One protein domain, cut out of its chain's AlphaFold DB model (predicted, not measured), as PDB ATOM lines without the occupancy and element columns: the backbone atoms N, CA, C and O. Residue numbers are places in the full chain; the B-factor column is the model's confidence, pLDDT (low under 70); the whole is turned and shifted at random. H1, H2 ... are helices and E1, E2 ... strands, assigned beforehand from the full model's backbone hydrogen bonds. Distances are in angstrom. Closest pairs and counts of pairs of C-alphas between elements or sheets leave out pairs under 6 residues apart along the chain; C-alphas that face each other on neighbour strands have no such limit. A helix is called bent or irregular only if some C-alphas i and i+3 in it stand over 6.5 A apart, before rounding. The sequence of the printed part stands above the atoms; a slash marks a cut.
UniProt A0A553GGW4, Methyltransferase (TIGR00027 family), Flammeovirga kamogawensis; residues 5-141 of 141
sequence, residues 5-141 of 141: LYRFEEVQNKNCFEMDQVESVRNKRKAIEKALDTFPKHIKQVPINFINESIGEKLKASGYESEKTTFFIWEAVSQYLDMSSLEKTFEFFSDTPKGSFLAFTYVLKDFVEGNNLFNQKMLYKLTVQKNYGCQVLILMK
ATOM      1  N   LEU A   5     -39.150 -51.179 -90.444       92.69
ATOM      2  CA  LEU A   5     -40.368 -51.464 -89.671       92.69
ATOM      3  C   LEU A   5     -41.649 -51.585 -90.510       92.69
ATOM      4  O   LEU A   5     -42.623 -52.161 -90.051       92.69
ATOM      5  N   TYR A   6     -41.654 -51.053 -91.732       92.75
ATOM      6  CA  TYR A   6     -42.829 -51.019 -92.602       92.75
ATOM      7  C   TYR A   6     -42.768 -52.046 -93.737       92.75
ATOM      8  O   TYR A   6     -43.762 -52.228 -94.431       92.75
ATOM      9  N   ARG A   7     -41.609 -52.682 -93.964       90.94
ATOM     10  CA  ARG A   7     -41.377 -53.564 -95.123       90.94
ATOM     11  C   ARG A   7     -40.920 -54.976 -94.768       90.94
ATOM     12  O   ARG A   7     -40.917 -55.827 -95.647       90.94
ATOM     13  N   PHE A   8     -40.469 -55.204 -93.538       91.06
ATOM     14  CA  PHE A   8     -40.075 -56.528 -93.069       91.06
ATOM     15  C   PHE A   8     -41.262 -57.231 -92.418       91.06
ATOM     16  O   PHE A   8     -41.971 -56.646 -91.603       91.06
ATOM     17  N   GLU A   9     -41.497 -58.481 -92.797       90.50
ATOM     18  CA  GLU A   9     -42.603 -59.282 -92.264       90.50
ATOM     19  C   GLU A   9     -42.295 -59.754 -90.837       90.50
ATOM     20  O   GLU A   9     -43.181 -59.828 -89.986       90.50
ATOM     21  N   GLU A  10     -41.012 -59.956 -90.529       88.88
ATOM     22  CA  GLU A  10     -40.485 -60.446 -89.251       88.88
ATOM     23  C   GLU A  10     -40.785 -59.521 -88.060       88.88
ATOM     24  O   GLU A  10     -40.614 -59.915 -86.899       88.88
ATOM     25  N   VAL A  11     -41.210 -58.285 -88.337       88.69
ATOM     26  CA  VAL A  11     -41.520 -57.253 -87.340       88.69
ATOM     27  C   VAL A  11     -43.007 -56.902 -87.264       88.69
ATOM     28  O   VAL A  11     -43.408 -56.222 -86.324       88.69
ATOM     29  N   GLN A  12     -43.849 -57.414 -88.169       87.06
ATOM     30  CA  GLN A  12     -45.278 -57.063 -88.211       87.06
ATOM     31  C   GLN A  12     -46.059 -57.505 -86.963       87.06
ATOM     32  O   GLN A  12     -47.054 -56.880 -86.596       87.06
ATOM     33  N   ASN A  13     -45.590 -58.562 -86.294       87.56
ATOM     34  CA  ASN A  13     -46.182 -59.104 -85.067       87.56
ATOM     35  C   ASN A  13     -45.445 -58.655 -83.792       87.56
ATOM     36  O   ASN A  13     -45.662 -59.220 -82.721       87.56
ATOM     37  N   LYS A  14     -44.554 -57.663 -83.902       90.06
ATOM     38  CA  LYS A  14     -43.689 -57.188 -82.819       90.06
ATOM     39  C   LYS A  14     -44.019 -55.753 -82.447       90.06
ATOM     40  O   LYS A  14     -44.259 -54.920 -83.317       90.06
ATOM     41  N   ASN A  15     -43.964 -55.437 -81.155       90.69
ATOM     42  CA  ASN A  15     -44.052 -54.048 -80.710       90.69
ATOM     43  C   ASN A  15     -42.746 -53.341 -81.064       90.69
ATOM     44  O   ASN A  15     -41.709 -53.594 -80.449       90.69
ATOM     45  N   CYS A  16     -42.818 -52.457 -82.050       94.06
ATOM     46  CA  CYS A  16     -41.666 -51.761 -82.584       94.06
ATOM     47  C   CYS A  16     -41.695 -50.289 -82.196       94.06
ATOM     48  O   CYS A  16     -42.749 -49.651 -82.172       94.06
ATOM     49  N   PHE A  17     -40.520 -49.735 -81.932       95.12
ATOM     50  CA  PHE A  17     -40.364 -48.319 -81.632       95.12
ATOM     51  C   PHE A  17     -39.357 -47.724 -82.598       95.12
ATOM     52  O   PHE A  17     -38.339 -48.344 -82.897       95.12
ATOM     53  N   GLU A  18     -39.654 -46.525 -83.073       94.69
ATOM     54  CA  GLU A  18     -38.743 -45.725 -83.873       94.69
ATOM     55  C   GLU A  18     -38.573 -44.371 -83.202       94.69
ATOM     56  O   GLU A  18     -39.545 -43.627 -83.066       94.69
ATOM     57  N   MET A  19     -37.351 -44.050 -82.789       93.81
ATOM     58  CA  MET A  19     -37.047 -42.755 -82.187       93.81
ATOM     59  C   MET A  19     -36.258 -41.887 -83.155       93.81
ATOM     60  O   MET A  19     -35.203 -42.338 -83.583       93.81
ATOM     61  N   ASP A  20     -36.755 -40.681 -83.454       91.69
ATOM     62  CA  ASP A  20     -36.134 -39.679 -84.345       91.69
ATOM     63  C   ASP A  20     -36.539 -38.256 -83.908       91.69
ATOM     64  O   ASP A  20     -37.384 -38.082 -83.025       91.69
ATOM     65  N   GLN A  21     -35.987 -37.218 -84.533       88.62
ATOM     66  CA  GLN A  21     -36.390 -35.832 -84.298       88.62
ATOM     67  C   GLN A  21     -37.867 -35.610 -84.643       88.62
ATOM     68  O   GLN A  21     -38.428 -36.227 -85.550       88.62
ATOM     69  N   VAL A  22     -38.496 -34.647 -83.960       90.94
ATOM     70  CA  VAL A  22     -39.923 -34.302 -84.129       90.94
ATOM     71  C   VAL A  22     -40.303 -34.071 -85.595       90.94
ATOM     72  O   VAL A  22     -41.358 -34.529 -86.043       90.94
ATOM     73  N   GLU A  23     -39.459 -33.368 -86.350       90.19
ATOM     74  CA  GLU A  23     -39.710 -33.083 -87.762       90.19
ATOM     75  C   GLU A  23     -39.617 -34.345 -88.632       90.19
ATOM     76  O   GLU A  23     -40.532 -34.610 -89.417       90.19
ATOM     77  N   SER A  24     -38.575 -35.161 -88.440       89.69
ATOM     78  CA  SER A  24     -38.399 -36.454 -89.110       89.69
ATOM     79  C   SER A  24     -39.588 -37.378 -88.863       89.69
ATOM     80  O   SER A  24     -40.188 -37.870 -89.820       89.69
ATOM     81  N   VAL A  25     -40.000 -37.542 -87.600       93.06
ATOM     82  CA  VAL A  25     -41.173 -38.342 -87.220       93.06
ATOM     83  C   VAL A  25     -42.419 -37.858 -87.960       93.06
ATOM     84  O   VAL A  25     -43.115 -38.650 -88.593       93.06
ATOM     85  N   ARG A  26     -42.690 -36.546 -87.942       94.69
ATOM     86  CA  ARG A  26     -43.871 -35.963 -88.593       94.69
ATOM     87  C   ARG A  26     -43.863 -36.185 -90.107       94.69
ATOM     88  O   ARG A  26     -44.888 -36.569 -90.672       94.69
ATOM     89  N   ASN A  27     -42.734 -35.930 -90.761       94.25
ATOM     90  CA  ASN A  27     -42.603 -36.057 -92.212       94.25
ATOM     91  C   ASN A  27     -42.705 -37.520 -92.647       94.25
ATOM     92  O   ASN A  27     -43.435 -37.837 -93.589       94.25
ATOM     93  N   LYS A  28     -42.052 -38.422 -91.909       93.75
ATOM     94  CA  LYS A  28     -42.137 -39.860 -92.149       93.75
ATOM     95  C   LYS A  28     -43.548 -40.379 -91.969       93.75
ATOM     96  O   LYS A  28     -44.024 -41.120 -92.820       93.75
ATOM     97  N   ARG A  29     -44.234 -39.973 -90.898       95.94
ATOM     98  CA  ARG A  29     -45.612 -40.391 -90.637       95.94
ATOM     99  C   ARG A  29     -46.524 -40.096 -91.823       95.94
ATOM    100  O   ARG A  29     -47.177 -41.007 -92.317       95.94
ATOM    101  N   LYS A  30     -46.485 -38.859 -92.330       96.12
ATOM    102  CA  LYS A  30     -47.252 -38.448 -93.516       96.12
ATOM    103  C   LYS A  30     -46.913 -39.291 -94.745       96.12
ATOM    104  O   LYS A  30     -47.809 -39.675 -95.490       96.12
ATOM    105  N   ALA A  31     -45.626 -39.565 -94.971       96.31
ATOM    106  CA  ALA A  31     -45.183 -40.365 -96.109       96.31
ATOM    107  C   ALA A  31     -45.654 -41.826 -96.013       96.31
ATOM    108  O   ALA A  31     -46.102 -42.380 -97.012       96.31
ATOM    109  N   ILE A  32     -45.593 -42.426 -94.822       96.44
ATOM    110  CA  ILE A  32     -46.062 -43.792 -94.570       96.44
ATOM    111  C   ILE A  32     -47.581 -43.888 -94.703       96.44
ATOM    112  O   ILE A  32     -48.057 -44.763 -95.413       96.44
ATOM    113  N   GLU A  33     -48.338 -42.986 -94.075       96.56
ATOM    114  CA  GLU A  33     -49.807 -42.975 -94.168       96.56
ATOM    115  C   GLU A  33     -50.269 -42.798 -95.619       96.56
ATOM    116  O   GLU A  33     -51.212 -43.453 -96.043       96.56
ATOM    117  N   LYS A  34     -49.562 -41.982 -96.413       97.00
ATOM    118  CA  LYS A  34     -49.820 -41.850 -97.854       97.00
ATOM    119  C   LYS A  34     -49.495 -43.124 -98.645       97.00
ATOM    120  O   LYS A  34     -50.127 -43.370 -99.663       97.00
ATOM    121  N   ALA A  35     -48.468 -43.873 -98.247       96.56
ATOM    122  CA  ALA A  35     -48.003 -45.049 -98.983       96.56
ATOM    123  C   ALA A  35     -48.769 -46.332 -98.630       96.56
ATOM    124  O   ALA A  35     -48.857 -47.224 -99.467       96.56
ATOM    125  N   LEU A  36     -49.273 -46.439 -97.397       95.00
ATOM    126  CA  LEU A  36     -49.906 -47.649 -96.859       95.00
ATOM    127  C   LEU A  36     -51.403 -47.475 -96.561       95.00
ATOM    128  O   LEU A  36     -52.004 -48.382 -95.992       95.00
ATOM    129  N   ASP A  37     -51.976 -46.296 -96.834       96.38
ATOM    130  CA  ASP A  37     -53.338 -45.853 -96.471       96.38
ATOM    131  C   ASP A  37     -53.662 -45.854 -94.963       96.38
ATOM    132  O   ASP A  37     -54.677 -45.323 -94.511       96.38
ATOM    133  N   THR A  38     -52.787 -46.430 -94.143       94.25
ATOM    134  CA  THR A  38     -52.900 -46.505 -92.695       94.25
ATOM    135  C   THR A  38     -51.522 -46.484 -92.048       94.25
ATOM    136  O   THR A  38     -50.502 -46.758 -92.680       94.25
ATOM    137  N   PHE A  39     -51.481 -46.185 -90.752       95.00
ATOM    138  CA  PHE A  39     -50.262 -46.312 -89.966       95.00
ATOM    139  C   PHE A  39     -50.295 -47.620 -89.156       95.00
ATOM    140  O   PHE A  39     -51.244 -47.820 -88.389       95.00
ATOM    141  N   PRO A  40     -49.282 -48.506 -89.261       93.81
ATOM    142  CA  PRO A  40     -49.292 -49.777 -88.541       93.81
ATOM    143  C   PRO A  40     -49.331 -49.589 -87.018       93.81
ATOM    144  O   PRO A  40     -48.486 -48.912 -86.437       93.81
ATOM    145  N   LYS A  41     -50.305 -50.225 -86.353       93.38
ATOM    146  CA  LYS A  41     -50.558 -50.061 -84.906       93.38
ATOM    147  C   LYS A  41     -49.440 -50.598 -84.005       93.38
ATOM    148  O   LYS A  41     -49.314 -50.150 -82.871       93.38
ATOM    149  N   HIS A  42     -48.661 -51.562 -84.497       92.06
ATOM    150  CA  HIS A  42     -47.556 -52.177 -83.760       92.06
ATOM    151  C   HIS A  42     -46.287 -51.307 -83.752       92.06
ATOM    152  O   HIS A  42     -45.346 -51.614 -83.025       92.06
ATOM    153  N   ILE A  43     -46.257 -50.216 -84.528       94.50
ATOM    154  CA  ILE A  43     -45.133 -49.280 -84.602       94.50
ATOM    155  C   ILE A  43     -45.467 -48.031 -83.793       94.50
ATOM    156  O   ILE A  43     -46.501 -47.393 -83.996       94.50
ATOM    157  N   LYS A  44     -44.558 -47.627 -82.909       95.19
ATOM    158  CA  LYS A  44     -44.638 -46.374 -82.158       95.19
ATOM    159  C   LYS A  44     -43.494 -45.461 -82.563       95.19
ATOM    160  O   LYS A  44     -42.332 -45.777 -82.330       95.19
ATOM    161  N   GLN A  45     -43.823 -44.317 -83.152       95.00
ATOM    162  CA  GLN A  45     -42.838 -43.265 -83.383       95.00
ATOM    163  C   GLN A  45     -42.713 -42.400 -82.131       95.00
ATOM    164  O   GLN A  45     -43.714 -41.880 -81.639       95.00
ATOM    165  N   VAL A  46     -41.492 -42.251 -81.630       95.38
ATOM    166  CA  VAL A  46     -41.172 -41.570 -80.375       95.38
ATOM    167  C   VAL A  46     -40.246 -40.394 -80.683       95.38
ATOM    168  O   VAL A  46     -39.045 -40.591 -80.850       95.38
ATOM    169  N   PRO A  47     -40.767 -39.160 -80.777       94.38
ATOM    170  CA  PRO A  47     -39.922 -38.000 -81.018       94.38
ATOM    171  C   PRO A  47     -38.896 -37.827 -79.898       94.38
ATOM    172  O   PRO A  47     -39.306 -37.797 -78.739       94.38
ATOM    173  N   ILE A  48     -37.612 -37.679 -80.212       92.38
ATOM    174  CA  ILE A  48     -36.541 -37.481 -79.228       92.38
ATOM    175  C   ILE A  48     -35.471 -36.512 -79.744       92.38
ATOM    176  O   ILE A  48     -35.183 -36.447 -80.938       92.38
ATOM    177  N   ASN A  49     -34.851 -35.789 -78.820       90.62
ATOM    178  CA  ASN A  49     -33.547 -35.172 -78.965       90.62
ATOM    179  C   ASN A  49     -32.527 -35.929 -78.099       90.62
ATOM    180  O   ASN A  49     -32.507 -35.795 -76.878       90.62
ATOM    181  N   PHE A  50     -31.650 -36.700 -78.744       88.12
ATOM    182  CA  PHE A  50     -30.638 -37.530 -78.075       88.12
ATOM    183  C   PHE A  50     -29.619 -36.750 -77.225       88.12
ATOM    184  O   PHE A  50     -28.890 -37.364 -76.452       88.12
ATOM    185  N   ILE A  51     -29.535 -35.421 -77.363       89.38
ATOM    186  CA  ILE A  51     -28.571 -34.615 -76.606       89.38
ATOM    187  C   ILE A  51     -29.087 -34.320 -75.195       89.38
ATOM    188  O   ILE A  51     -28.337 -34.409 -74.223       89.38
ATOM    189  N   ASN A  52     -30.367 -33.959 -75.073       88.94
ATOM    190  CA  ASN A  52     -30.927 -33.406 -73.839       88.94
ATOM    191  C   ASN A  52     -32.117 -34.187 -73.264       88.94
ATOM    192  O   ASN A  52     -32.550 -33.867 -72.160       88.94
ATOM    193  N   GLU A  53     -32.629 -35.202 -73.962       93.12
ATOM    194  CA  GLU A  53     -33.699 -36.071 -73.470       93.12
ATOM    195  C   GLU A  53     -33.185 -37.486 -73.165       93.12
ATOM    196  O   GLU A  53     -32.303 -38.017 -73.841       93.12
ATOM    197  N   SER A  54     -33.776 -38.131 -72.156       92.94
ATOM    198  CA  SER A  54     -33.460 -39.514 -71.786       92.94
ATOM    199  C   SER A  54     -34.152 -40.519 -72.710       92.94
ATOM    200  O   SER A  54     -35.382 -40.555 -72.800       92.94
ATOM    201  N   ILE A  55     -33.372 -41.400 -73.347       93.25
ATOM    202  CA  ILE A  55     -33.891 -42.502 -74.176       93.25
ATOM    203  C   ILE A  55     -34.844 -43.383 -73.357       93.25
ATOM    204  O   ILE A  55     -35.967 -43.660 -73.789       93.25
ATOM    205  N   GLY A  56     -34.422 -43.778 -72.152       92.94
ATOM    206  CA  GLY A  56     -35.189 -44.666 -71.280       92.94
ATOM    207  C   GLY A  56     -36.539 -44.079 -70.868       92.94
ATOM    208  O   GLY A  56     -37.557 -44.768 -70.948       92.94
ATOM    209  N   GLU A  57     -36.585 -42.797 -70.496       95.31
ATOM    210  CA  GLU A  57     -37.836 -42.130 -70.107       95.31
ATOM    211  C   GLU A  57     -38.811 -42.016 -71.283       95.31
ATOM    212  O   GLU A  57     -39.995 -42.339 -71.149       95.31
ATOM    213  N   LYS A  58     -38.314 -41.625 -72.464       95.56
ATOM    214  CA  LYS A  58     -39.119 -41.485 -73.688       95.56
ATOM    215  C   LYS A  58     -39.692 -42.824 -74.147       95.56
ATOM    216  O   LYS A  58     -40.862 -42.902 -74.536       95.56
ATOM    217  N   LEU A  59     -38.897 -43.886 -74.059       93.19
ATOM    218  CA  LEU A  59     -39.337 -45.245 -74.356       93.19
ATOM    219  C   LEU A  59     -40.368 -45.737 -73.341       93.19
ATOM    220  O   LEU A  59     -41.429 -46.223 -73.742       93.19
ATOM    221  N   LYS A  60     -40.104 -45.574 -72.041       93.81
ATOM    222  CA  LYS A  60     -41.027 -45.975 -70.969       93.81
ATOM    223  C   LYS A  60     -42.385 -45.290 -71.121       93.81
ATOM    224  O   LYS A  60     -43.408 -45.971 -71.107       93.81
ATOM    225  N   ALA A  61     -42.401 -43.978 -71.365       96.06
ATOM    226  CA  ALA A  61     -43.624 -43.216 -71.631       96.06
ATOM    227  C   ALA A  61     -44.379 -43.702 -72.882       96.06
ATOM    228  O   ALA A  61     -45.599 -43.582 -72.967       96.06
ATOM    229  N   SER A  62     -43.668 -44.304 -73.835       93.88
ATOM    230  CA  SER A  62     -44.245 -44.891 -75.047       93.88
ATOM    231  C   SER A  62     -44.715 -46.340 -74.846       93.88
ATOM    232  O   SER A  62     -45.260 -46.946 -75.770       93.88
ATOM    233  N   GLY A  63     -44.551 -46.917 -73.652       93.00
ATOM    234  CA  GLY A  63     -44.944 -48.290 -73.326       93.00
ATOM    235  C   GLY A  63     -43.876 -49.341 -73.635       93.00
ATOM    236  O   GLY A  63     -44.212 -50.497 -73.883       93.00
ATOM    237  N   TYR A  64     -42.601 -48.954 -73.671       92.25
ATOM    238  CA  TYR A  64     -41.487 -49.899 -73.684       92.25
ATOM    239  C   TYR A  64     -41.315 -50.561 -72.306       92.25
ATOM    240  O   TYR A  64     -41.130 -49.887 -71.298       92.25
ATOM    241  N   GLU A  65     -41.346 -51.893 -72.274       91.81
ATOM    242  CA  GLU A  65     -41.100 -52.704 -71.067       91.81
ATOM    243  C   GLU A  65     -39.597 -53.012 -70.867       91.81
ATOM    244  O   GLU A  65     -39.049 -53.841 -71.592       91.81
ATOM    245  N   SER A  66     -38.920 -52.389 -69.899       90.81
ATOM    246  CA  SER A  66     -37.465 -52.547 -69.674       90.81
ATOM    247  C   SER A  66     -36.998 -53.987 -69.460       90.81
ATOM    248  O   SER A  66     -35.890 -54.323 -69.855       90.81
ATOM    249  N   GLU A  67     -37.857 -54.849 -68.916       92.00
ATOM    250  CA  GLU A  67     -37.511 -56.229 -68.542       92.00
ATOM    251  C   GLU A  67     -37.423 -57.207 -69.726       92.00
ATOM    252  O   GLU A  67     -37.021 -58.357 -69.560       92.00
ATOM    253  N   LYS A  68     -37.821 -56.786 -70.934       91.25
ATOM    254  CA  LYS A  68     -37.802 -57.645 -72.128       91.25
ATOM    255  C   LYS A  68     -36.524 -57.438 -72.933       91.25
ATOM    256  O   LYS A  68     -36.175 -56.303 -73.264       91.25
ATOM    257  N   THR A  69     -35.888 -58.541 -73.331       93.56
ATOM    258  CA  THR A  69     -34.772 -58.519 -74.285       93.56
ATOM    259  C   THR A  69     -35.177 -57.787 -75.554       93.56
ATOM    260  O   THR A  69     -36.268 -58.017 -76.079       93.56
ATOM    261  N   THR A  70     -34.307 -56.909 -76.042       93.31
ATOM    262  CA  THR A  70     -34.616 -56.033 -77.174       93.31
ATOM    263  C   THR A  70     -33.454 -56.004 -78.159       93.31
ATOM    264  O   THR A  70     -32.288 -55.998 -77.764       93.31
ATOM    265  N   PHE A  71     -33.769 -55.979 -79.453       94.19
ATOM    266  CA  PHE A  71     -32.789 -55.696 -80.495       94.19
ATOM    267  C   PHE A  71     -32.842 -54.209 -80.855       94.19
ATOM    268  O   PHE A  71     -33.877 -53.721 -81.317       94.19
ATOM    269  N   PHE A  72     -31.730 -53.511 -80.648       94.50
ATOM    270  CA  PHE A  72     -31.548 -52.090 -80.915       94.50
ATOM    271  C   PHE A  72     -30.751 -51.885 -82.205       94.50
ATOM    272  O   PHE A  72     -29.697 -52.492 -82.396       94.50
ATOM    273  N   ILE A  73     -31.219 -50.986 -83.067       94.00
ATOM    274  CA  ILE A  73     -30.448 -50.453 -84.197       94.00
ATOM    275  C   ILE A  73     -30.235 -48.973 -83.952       94.00
ATOM    276  O   ILE A  73     -31.214 -48.238 -83.951       94.00
ATOM    277  N   TRP A  74     -28.989 -48.546 -83.776       93.38
ATOM    278  CA  TRP A  74     -28.607 -47.155 -83.560       93.38
ATOM    279  C   TRP A  74     -27.718 -46.666 -84.708       93.38
ATOM    280  O   TRP A  74     -26.487 -46.729 -84.667       93.38
ATOM    281  N   GLU A  75     -28.361 -46.251 -85.796       89.62
ATOM    282  CA  GLU A  75     -27.693 -45.973 -87.068       89.62
ATOM    283  C   GLU A  75     -27.520 -44.470 -87.301       89.62
ATOM    284  O   GLU A  75     -28.466 -43.701 -87.159       89.62
ATOM    285  N   ALA A  76     -26.312 -44.065 -87.705       86.50
ATOM    286  CA  ALA A  76     -25.969 -42.701 -88.112       86.50
ATOM    287  C   ALA A  76     -26.301 -41.597 -87.080       86.50
ATOM    288  O   ALA A  76     -26.614 -40.470 -87.474       86.50
ATOM    289  N   VAL A  77     -26.182 -41.904 -85.781       88.25
ATOM    290  CA  VAL A  77     -26.422 -40.961 -84.668       88.25
ATOM    291  C   VAL A  77     -25.145 -40.497 -83.964       88.25
ATOM    292  O   VAL A  77     -25.015 -39.322 -83.626       88.25
ATOM    293  N   SER A  78     -24.201 -41.408 -83.719       89.44
ATOM    294  CA  SER A  78     -23.066 -41.187 -82.809       89.44
ATOM    295  C   SER A  78     -22.195 -39.976 -83.172       89.44
ATOM    296  O   SER A  78     -21.606 -39.365 -82.289       89.44
ATOM    297  N   GLN A  79     -22.148 -39.583 -84.447       88.00
ATOM    298  CA  GLN A  79     -21.265 -38.536 -84.963       88.00
ATOM    299  C   GLN A  79     -21.684 -37.079 -84.694       88.00
ATOM    300  O   GLN A  79     -20.888 -36.189 -84.982       88.00
ATOM    301  N   TYR A  80     -22.890 -36.813 -84.176       85.56
ATOM    302  CA  TYR A  80     -23.286 -35.463 -83.718       85.56
ATOM    303  C   TYR A  80     -23.506 -35.363 -82.208       85.56
ATOM    304  O   TYR A  80     -23.879 -34.297 -81.715       85.56
ATOM    305  N   LEU A  81     -23.344 -36.462 -81.472       89.81
ATOM    306  CA  LEU A  81     -23.453 -36.419 -80.022       89.81
ATOM    307  C   LEU A  81     -22.171 -35.853 -79.422       89.81
ATOM    308  O   LEU A  81     -21.069 -36.179 -79.863       89.81
ATOM    309  N   ASP A  82     -22.322 -35.033 -78.384       89.69
ATOM    310  CA  ASP A  82     -21.207 -34.772 -77.488       89.69
ATOM    311  C   ASP A  82     -20.890 -36.025 -76.652       89.69
ATOM    312  O   ASP A  82     -21.679 -36.974 -76.576       89.69
ATOM    313  N   MET A  83     -19.711 -36.041 -76.027       90.88
ATOM    314  CA  MET A  83     -19.262 -37.190 -75.236       90.88
ATOM    315  C   MET A  83     -20.227 -37.546 -74.099       90.88
ATOM    316  O   MET A  83     -20.427 -38.727 -73.840       90.88
ATOM    317  N   SER A  84     -20.877 -36.564 -73.464       92.88
ATOM    318  CA  SER A  84     -21.814 -36.834 -72.367       92.88
ATOM    319  C   SER A  84     -23.083 -37.521 -72.874       92.88
ATOM    320  O   SER A  84     -23.559 -38.476 -72.262       92.88
ATOM    321  N   SER A  85     -23.634 -37.072 -74.003       91.88
ATOM    322  CA  SER A  85     -24.782 -37.719 -74.643       91.88
ATOM    323  C   SER A  85     -24.435 -39.115 -75.167       91.88
ATOM    324  O   SER A  85     -25.267 -40.023 -75.090       91.88
ATOM    325  N   LEU A  86     -23.209 -39.312 -75.664       92.31
ATOM    326  CA  LEU A  86     -22.700 -40.621 -76.077       92.31
ATOM    327  C   LEU A  86     -22.631 -41.593 -74.887       92.31
ATOM    328  O   LEU A  86     -23.164 -42.699 -74.973       92.31
ATOM    329  N   GLU A  87     -22.026 -41.170 -73.775       94.50
ATOM    330  CA  GLU A  87     -21.901 -41.959 -72.543       94.50
ATOM    331  C   GLU A  87     -23.271 -42.349 -71.984       94.50
ATOM    332  O   GLU A  87     -23.521 -43.532 -71.777       94.50
ATOM    333  N   LYS A  88     -24.199 -41.391 -71.859       93.06
ATOM    334  CA  LYS A  88     -25.582 -41.654 -71.415       93.06
ATOM    335  C   LYS A  88     -26.318 -42.642 -72.317       93.06
ATOM    336  O   LYS A  88     -27.134 -43.433 -71.852       93.06
ATOM    337  N   THR A  89     -26.055 -42.594 -73.623       93.00
ATOM    338  CA  THR A  89     -26.662 -43.528 -74.577       93.00
ATOM    339  C   THR A  89     -26.131 -44.948 -74.366       93.00
ATOM    340  O   THR A  89     -26.913 -45.898 -74.350       93.00
ATOM    341  N   PHE A  90     -24.821 -45.106 -74.158       94.19
ATOM    342  CA  PHE A  90     -24.238 -46.412 -73.844       94.19
ATOM    343  C   PHE A  90     -24.616 -46.921 -72.451       94.19
ATOM    344  O   PHE A  90     -24.830 -48.122 -72.318       94.19
ATOM    345  N   GLU A  91     -24.770 -46.042 -71.459       95.50
ATOM    346  CA  GLU A  91     -25.289 -46.378 -70.126       95.50
ATOM    347  C   GLU A  91     -26.710 -46.955 -70.219       95.50
ATOM    348  O   GLU A  91     -26.994 -48.033 -69.698       95.50
ATOM    349  N   PHE A  92     -27.586 -46.321 -71.007       94.44
ATOM    350  CA  PHE A  92     -28.908 -46.881 -71.292       94.44
ATOM    351  C   PHE A  92     -28.822 -48.289 -71.904       94.44
ATOM    352  O   PHE A  92     -29.573 -49.178 -71.504       94.44
ATOM    353  N   PHE A  93     -27.923 -48.510 -72.870       94.06
ATOM    354  CA  PHE A  93     -27.768 -49.831 -73.483       94.06
ATOM    355  C   PHE A  93     -27.178 -50.867 -72.518       94.06
ATOM    356  O   PHE A  93     -27.576 -52.034 -72.587       94.06
ATOM    357  N   SER A  94     -26.269 -50.476 -71.618       95.31
ATOM    358  CA  SER A  94     -25.674 -51.392 -70.637       95.31
ATOM    359  C   SER A  94     -26.674 -51.902 -69.603       95.31
ATOM    360  O   SER A  94     -26.512 -53.020 -69.119       95.31
ATOM    361  N   ASP A  95     -27.729 -51.135 -69.333       94.75
ATOM    362  CA  ASP A  95     -28.786 -51.501 -68.384       94.75
ATOM    363  C   ASP A  95     -29.864 -52.418 -68.992       94.75
ATOM    364  O   ASP A  95     -30.825 -52.804 -68.322       94.75
ATOM    365  N   THR A  96     -29.743 -52.786 -70.272       94.00
ATOM    366  CA  THR A  96     -30.729 -53.646 -70.941       94.00
ATOM    367  C   THR A  96     -30.577 -55.125 -70.551       94.00
ATOM    368  O   THR A  96     -29.470 -55.587 -70.256       94.00
ATOM    369  N   PRO A  97     -31.664 -55.927 -70.570       95.25
ATOM    370  CA  PRO A  97     -31.607 -57.327 -70.156       95.25
ATOM    371  C   PRO A  97     -30.584 -58.145 -70.947       95.25
ATOM    372  O   PRO A  97     -30.469 -58.003 -72.170       95.25
ATOM    373  N   LYS A  98     -29.904 -59.079 -70.269       95.94
ATOM    374  CA  LYS A  98     -28.989 -60.038 -70.904       95.94
ATOM    375  C   LYS A  98     -29.691 -60.772 -72.053       95.94
ATOM    376  O   LYS A  98     -30.765 -61.334 -71.868       95.94
ATOM    377  N   GLY A  99     -29.050 -60.802 -73.220       95.44
ATOM    378  CA  GLY A  99     -29.631 -61.335 -74.460       95.44
ATOM    379  C   GLY A  99     -30.218 -60.260 -75.379       95.44
ATOM    380  O   GLY A  99     -30.622 -60.579 -76.494       95.44
ATOM    381  N   SER A 100     -30.234 -58.994 -74.948       95.25
ATOM    382  CA  SER A 100     -30.420 -57.845 -75.838       95.25
ATOM    383  C   SER A 100     -29.213 -57.670 -76.763       95.25
ATOM    384  O   SER A 100     -28.095 -58.069 -76.433       95.25
ATOM    385  N   PHE A 101     -29.438 -57.058 -77.925       95.50
ATOM    386  CA  PHE A 101     -28.406 -56.828 -78.937       95.50
ATOM    387  C   PHE A 101     -28.433 -55.380 -79.410       95.50
ATOM    388  O   PHE A 101     -29.508 -54.812 -79.586       95.50
ATOM    389  N   LEU A 102     -27.257 -54.813 -79.674       94.50
ATOM    390  CA  LEU A 102     -27.092 -53.492 -80.269       94.50
ATOM    391  C   LEU A 102     -26.311 -53.615 -81.578       94.50
ATOM    392  O   LEU A 102     -25.153 -54.030 -81.582       94.50
ATOM    393  N   ALA A 103     -26.932 -53.209 -82.680       94.12
ATOM    394  CA  ALA A 103     -26.254 -52.911 -83.933       94.12
ATOM    395  C   ALA A 103     -26.153 -51.389 -84.076       94.12
ATOM    396  O   ALA A 103     -27.158 -50.695 -83.945       94.12
ATOM    397  N   PHE A 104     -24.963 -50.848 -84.336       93.44
ATOM    398  CA  PHE A 104     -24.786 -49.398 -84.411       93.44
ATOM    399  C   PHE A 104     -23.723 -48.965 -85.419       93.44
ATOM    400  O   PHE A 104     -22.854 -49.747 -85.810       93.44
ATOM    401  N   THR A 105     -23.788 -47.699 -85.833       90.38
ATOM    402  CA  THR A 105     -22.750 -47.085 -86.668       90.38
ATOM    403  C   THR A 105     -21.582 -46.632 -85.798       90.38
ATOM    404  O   THR A 105     -21.695 -45.679 -85.023       90.38
ATOM    405  N   TYR A 106     -20.435 -47.287 -85.965       91.44
ATOM    406  CA  TYR A 106     -19.175 -46.822 -85.403       91.44
ATOM    407  C   TYR A 106     -18.532 -45.804 -86.348       91.44
ATOM    408  O   TYR A 106     -18.210 -46.129 -87.492       91.44
ATOM    409  N   VAL A 107     -18.361 -44.570 -85.878       91.62
ATOM    410  CA  VAL A 107     -17.752 -43.486 -86.657       91.62
ATOM    411  C   VAL A 107     -16.361 -43.204 -86.111       91.62
ATOM    412  O   VAL A 107     -16.172 -43.052 -84.907       91.62
ATOM    413  N   LEU A 108     -15.375 -43.156 -87.008       94.19
ATOM    414  CA  LEU A 108     -13.985 -42.923 -86.632       94.19
ATOM    415  C   LEU A 108     -13.813 -41.523 -86.043       94.19
ATOM    416  O   LEU A 108     -14.316 -40.543 -86.595       94.19
ATOM    417  N   LYS A 109     -13.027 -41.434 -84.968       93.06
ATOM    418  CA  LYS A 109     -12.717 -40.175 -84.285       93.06
ATOM    419  C   LYS A 109     -12.174 -39.108 -85.244       93.06
ATOM    420  O   LYS A 109     -12.666 -37.987 -85.226       93.06
ATOM    421  N   ASP A 110     -11.279 -39.483 -86.159       96.00
ATOM    422  CA  ASP A 110     -10.725 -38.569 -87.171       96.00
ATOM    423  C   ASP A 110     -11.790 -37.912 -88.057       96.00
ATOM    424  O   ASP A 110     -11.614 -36.772 -88.485       96.00
ATOM    425  N   PHE A 111     -12.889 -38.617 -88.341       95.62
ATOM    426  CA  PHE A 111     -13.998 -38.053 -89.105       95.62
ATOM    427  C   PHE A 111     -14.776 -37.039 -88.270       95.62
ATOM    428  O   PHE A 111     -15.077 -35.960 -88.767       95.62
ATOM    429  N   VAL A 112     -15.076 -37.366 -87.010       92.94
ATOM    430  CA  VAL A 112     -15.813 -36.480 -86.091       92.94
ATOM    431  C   VAL A 112     -15.014 -35.205 -85.803       92.94
ATOM    432  O   VAL A 112     -15.559 -34.106 -85.850       92.94
ATOM    433  N   GLU A 113     -13.703 -35.329 -85.596       93.75
ATOM    434  CA  GLU A 113     -12.802 -34.195 -85.344       93.75
ATOM    435  C   GLU A 113     -12.462 -33.393 -86.609       93.75
ATOM    436  O   GLU A 113     -11.929 -32.291 -86.526       93.75
ATOM    437  N   GLY A 114     -12.792 -33.915 -87.794       95.12
ATOM    438  CA  GLY A 114     -12.496 -33.267 -89.070       95.12
ATOM    439  C   GLY A 114     -11.049 -33.434 -89.556       95.12
ATOM    440  O   GLY A 114     -10.687 -32.834 -90.568       95.12
ATOM    441  N   ASN A 115     -10.244 -34.268 -88.889       97.00
ATOM    442  CA  ASN A 115      -8.855 -34.572 -89.257       97.00
ATOM    443  C   ASN A 115      -8.770 -35.345 -90.582       97.00
ATOM    444  O   ASN A 115      -7.908 -35.073 -91.418       97.00
ATOM    445  N   ASN A 116      -9.678 -36.305 -90.793       96.88
ATOM    446  CA  ASN A 116      -9.787 -37.062 -92.035       96.88
ATOM    447  C   ASN A 116     -11.254 -37.300 -92.389       96.88
ATOM    448  O   ASN A 116     -11.979 -38.021 -91.712       96.88
ATOM    449  N   LEU A 117     -11.690 -36.706 -93.498       95.56
ATOM    450  CA  LEU A 117     -13.084 -36.771 -93.933       95.56
ATOM    451  C   LEU A 117     -13.383 -37.984 -94.820       95.56
ATOM    452  O   LEU A 117     -14.533 -38.162 -95.210       95.56
ATOM    453  N   PHE A 118     -12.373 -38.781 -95.193       94.81
ATOM    454  CA  PHE A 118     -12.512 -39.963 -96.055       94.81
ATOM    455  C   PHE A 118     -13.276 -39.683 -97.361       94.81
ATOM    456  O   PHE A 118     -14.095 -40.481 -97.804       94.81
ATOM    457  N   ASN A 119     -13.043 -38.514 -97.968       96.00
ATOM    458  CA  ASN A 119     -13.774 -38.013 -99.143       96.00
ATOM    459  C   ASN A 119     -15.290 -37.790 -98.935       96.00
ATOM    460  O   ASN A 119     -16.018 -37.557 -99.895       96.00
ATOM    461  N   GLN A 120     -15.769 -37.755 -97.689       93.75
ATOM    462  CA  GLN A 120     -17.179 -37.567 -97.330       93.75
ATOM    463  C   GLN A 120     -17.466 -36.160 -96.774       93.75
ATOM    464  O   GLN A 120     -18.171 -35.990 -95.779       93.75
ATOM    465  N   LYS A 121     -16.946 -35.113 -97.435       94.75
ATOM    466  CA  LYS A 121     -17.094 -33.704 -97.000       94.75
ATOM    467  C   LYS A 121     -18.550 -33.286 -96.774       94.75
ATOM    468  O   LYS A 121     -18.855 -32.579 -95.816       94.75
ATOM    469  N   MET A 122     -19.448 -33.713 -97.663       92.25
ATOM    470  CA  MET A 122     -20.873 -33.397 -97.549       92.25
ATOM    471  C   MET A 122     -21.518 -34.090 -96.353       92.25
ATOM    472  O   MET A 122     -22.293 -33.450 -95.647       92.25
ATOM    473  N   LEU A 123     -21.163 -35.354 -96.095       89.69
ATOM    474  CA  LEU A 123     -21.653 -36.080 -94.928       89.69
ATOM    475  C   LEU A 123     -21.194 -35.381 -93.650       89.69
ATOM    476  O   LEU A 123     -22.038 -35.033 -92.840       89.69
ATOM    477  N   TYR A 124     -19.905 -35.052 -93.533       92.44
ATOM    478  CA  TYR A 124     -19.362 -34.324 -92.380       92.44
ATOM    479  C   TYR A 124     -20.109 -33.008 -92.116       92.44
ATOM    480  O   TYR A 124     -20.562 -32.739 -91.003       92.44
ATOM    481  N   LYS A 125     -20.323 -32.201 -93.163       91.94
ATOM    482  CA  LYS A 125     -21.054 -30.933 -93.044       91.94
ATOM    483  C   LYS A 125     -22.491 -31.132 -92.562       91.94
ATOM    484  O   LYS A 125     -22.991 -30.319 -91.792       91.94
ATOM    485  N   LEU A 126     -23.177 -32.165 -93.043       87.44
ATOM    486  CA  LEU A 126     -24.561 -32.433 -92.660       87.44
ATOM    487  C   LEU A 126     -24.639 -33.021 -91.251       87.44
ATOM    488  O   LEU A 126     -25.374 -32.494 -90.423       87.44
ATOM    489  N   THR A 127     -23.850 -34.053 -90.966       85.94
ATOM    490  CA  THR A 127     -24.017 -34.885 -89.776       85.94
ATOM    491  C   THR A 127     -23.150 -34.490 -88.599       85.94
ATOM    492  O   THR A 127     -23.421 -34.997 -87.531       85.94
ATOM    493  N   VAL A 128     -22.105 -33.677 -88.764       88.56
ATOM    494  CA  VAL A 128     -21.237 -33.243 -87.649       88.56
ATOM    495  C   VAL A 128     -21.391 -31.746 -87.399       88.56
ATOM    496  O   VAL A 128     -21.530 -31.313 -86.266       88.56
ATOM    497  N   GLN A 129     -21.410 -30.930 -88.459       87.12
ATOM    498  CA  GLN A 129     -21.478 -29.469 -88.300       87.12
ATOM    499  C   GLN A 129     -22.902 -28.923 -88.167       87.12
ATOM    500  O   GLN A 129     -23.105 -27.869 -87.569       87.12
ATOM    501  N   LYS A 130     -23.884 -29.582 -88.791       81.69
ATOM    502  CA  LYS A 130     -25.273 -29.104 -88.841       81.69
ATOM    503  C   LYS A 130     -26.257 -29.976 -88.066       81.69
ATOM    504  O   LYS A 130     -27.428 -29.618 -87.996       81.69
ATOM    505  N   ASN A 131     -25.804 -31.107 -87.527       73.19
ATOM    506  CA  ASN A 131     -26.630 -32.090 -86.818       73.19
ATOM    507  C   ASN A 131     -27.865 -32.547 -87.619       73.19
ATOM    508  O   ASN A 131     -28.884 -32.932 -87.050       73.19
ATOM    509  N   TYR A 132     -27.770 -32.518 -88.953       66.12
ATOM    510  CA  TYR A 132     -28.749 -33.114 -89.849       66.12
ATOM    511  C   TYR A 132     -28.434 -34.600 -89.996       66.12
ATOM    512  O   TYR A 132     -27.458 -34.983 -90.641       66.12
ATOM    513  N   GLY A 133     -29.284 -35.439 -89.418       56.97
ATOM    514  CA  GLY A 133     -29.208 -36.887 -89.537       56.97
ATOM    515  C   GLY A 133     -30.593 -37.500 -89.396       56.97
ATOM    516  O   GLY A 133     -31.453 -36.945 -88.719       56.97
ATOM    517  N   CYS A 134     -30.811 -38.637 -90.055       51.81
ATOM    518  CA  CYS A 134     -31.933 -39.505 -89.719       51.81
ATOM    519  C   CYS A 134     -31.541 -40.168 -88.402       51.81
ATOM    520  O   CYS A 134     -30.649 -41.014 -88.396       51.81
ATOM    521  N   GLN A 135     -32.112 -39.711 -87.295       58.84
ATOM    522  CA  GLN A 135     -31.775 -40.253 -85.992       58.84
ATOM    523  C   GLN A 135     -32.682 -41.450 -85.818       58.84
ATOM    524  O   GLN A 135     -33.868 -41.254 -85.642       58.84
ATOM    525  N   VAL A 136     -32.204 -42.678 -85.973       59.22
ATOM    526  CA  VAL A 136     -33.120 -43.818 -85.889       59.22
ATOM    527  C   VAL A 136     -32.574 -44.790 -84.867       59.22
ATOM    528  O   VAL A 136     -31.591 -45.486 -85.115       59.22
ATOM    529  N   LEU A 137     -33.232 -44.811 -83.704       62.47
ATOM    530  CA  LEU A 137     -33.198 -45.967 -82.819       62.47
ATOM    531  C   LEU A 137     -34.405 -46.848 -83.145       62.47
ATOM    532  O   LEU A 137     -35.540 -46.448 -82.873       62.47
ATOM    533  N   ILE A 138     -34.166 -48.021 -83.734       67.88
ATOM    534  CA  ILE A 138     -35.205 -49.043 -83.915       67.88
ATOM    535  C   ILE A 138     -35.105 -50.055 -82.797       67.88
ATOM    536  O   ILE A 138     -34.040 -50.621 -82.566       67.88
ATOM    537  N   LEU A 139     -36.241 -50.313 -82.164       65.56
ATOM    538  CA  LEU A 139     -36.388 -51.368 -81.180       65.56
ATOM    539  C   LEU A 139     -37.315 -52.434 -81.744       65.56
ATOM    540  O   LEU A 139     -38.445 -52.127 -82.126       65.56
ATOM    541  N   MET A 140     -36.840 -53.675 -81.763       69.12
ATOM    542  CA  MET A 140     -37.634 -54.854 -82.101       69.12
ATOM    543  C   MET A 140     -37.700 -55.763 -80.874       69.12
ATOM    544  O   MET A 140     -36.661 -56.157 -80.337       69.12
ATOM    545  N   LYS A 141     -38.924 -56.066 -80.437       62.94
ATOM    546  CA  LYS A 141     -39.233 -57.013 -79.361       62.94
ATOM    547  C   LYS A 141     -39.933 -58.234 -79.916       62.94
ATOM    548  O   LYS A 141     -41.036 -58.042 -80.465       62.94
TER     549      LYS A 141
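AT A GLANCE: This is residues 5 to 141 of the 141 residues of the protein "Methyltransferase (TIGR00027 family)" of Flammeovirga kamogawensis (UniProt A0A553GGW4). A twisted wall of five short strands has a helix on each face, H1 on one face and H2 on the opposite one, both at the end of the sheet made by E2 and E1, while H3 only grazes the sheet with its residues 89 to 94. Beyond the sheet, at one end of the longest axis, the short helices H4 and H5 make a small head that is not on the sheet, and the chain then returns from H5 to put its last strand, E5, into the sheet between E1 and E3. The printed part has 137 residues, with five named helices and five named strands in the order E1, H1, E2, H2, E3, H3, E4, H4, H5, E5. The sheet is mixed, in the order E2, E1, E5, E3, E4, and the class is mixed, helices and strands. The whole is compact, with a radius of gyration of the C-alphas of 15.7 A, and spans 45 by 37 by 26 A.

IN THESE COORDINATES: The printed part begins at Leu 5, and its first named element is E1, residues 16 to 20, 13.4 A long, starting with C-alpha 16 at (-41.666, -51.761, -82.584). H1, residues 22 to 36, is the longest helix, 21.0 A, and its last C-alpha is at (-49.906, -47.649, -96.859). E2, residues 43 to 47, is 12.9 A long, and H2, residues 55 to 61, is 10.1 A long. E3 takes residues 71 to 75 and H3 residues 83 to 94, 16.2 A. E4 is residues 101 to 104, H4 residues 109 to 112 and H5 residues 121 to 129, 10.6 A. H5 is neither bent nor irregular, but only just: C-alphas 126 and 129 are 6.1 A apart. E5, residues 136 to 140, is 12.5 A long and ends with C-alpha 140 at (-37.634, -54.854, -82.101).

HOW THE PARTS SIT: E2 and E4 are the edge strands of the sheet, whose strands' lines turn by 54 degrees from edge to edge. E2 and E1 are parallel at 23 degrees, with N 44 and O 16 at 2.8 A. E1 and E5 are antiparallel at 170 degrees, with N 19 and O 137 at 3.0 A. E5 and E3 are antiparallel at 167 degrees, with N 73 and O 138 at 2.9 A. E3 and E4 are parallel at 8 degrees, with N 72 and O 101 at 2.8 A. Two strand-helix-strand units, each a pair of parallel neighbour strands with a helix between them in the chain, are E1, H1, E2 and E3, H3, E4; E2, H2, E3 is a split unit, with E1 and E5 between its strands. The three crossovers are right-handed. H1 is on the sheet at a height of 11.1 A, over E2 and E1, and runs along the strands, at 2 degrees to E2 on the local plane; its closest C-alphas to E2 are those of Val 22 and Pro 47, 4.8 A apart. H2, on the opposite face, has a height of 9.7 A over the sheet, lies over E1 and runs slantwise to the strands, at 57 degrees to E1 on the local plane. H2 and H3 only just touch, with 3 pairs of C-alphas within 8 A, through residues 89 to 92 of H3 alone; the closest are those of Gly 56 and Phe 92, 6.7 A. H4 and H5 also only just touch, with 3 pairs; the closest C-alphas, of Val 112 and Val 128, are 6.5 A apart. Every O i to N i+4 pair is within hydrogen-bond range in H1, H2 and H3, and 4 of 5 are in H5; H4 is too short for such a pair.

THE WHOLE: The two C-alphas farthest apart are those of Asp 37 and Asn 115, 46.5 A. The printed part has no cut, and no link is long; E1 to H1 and E4 to H4 are tight. Mean pLDDT of the printed part is 90.4, but residues 132 to 141 are under 70, and E5 has a mean of 65.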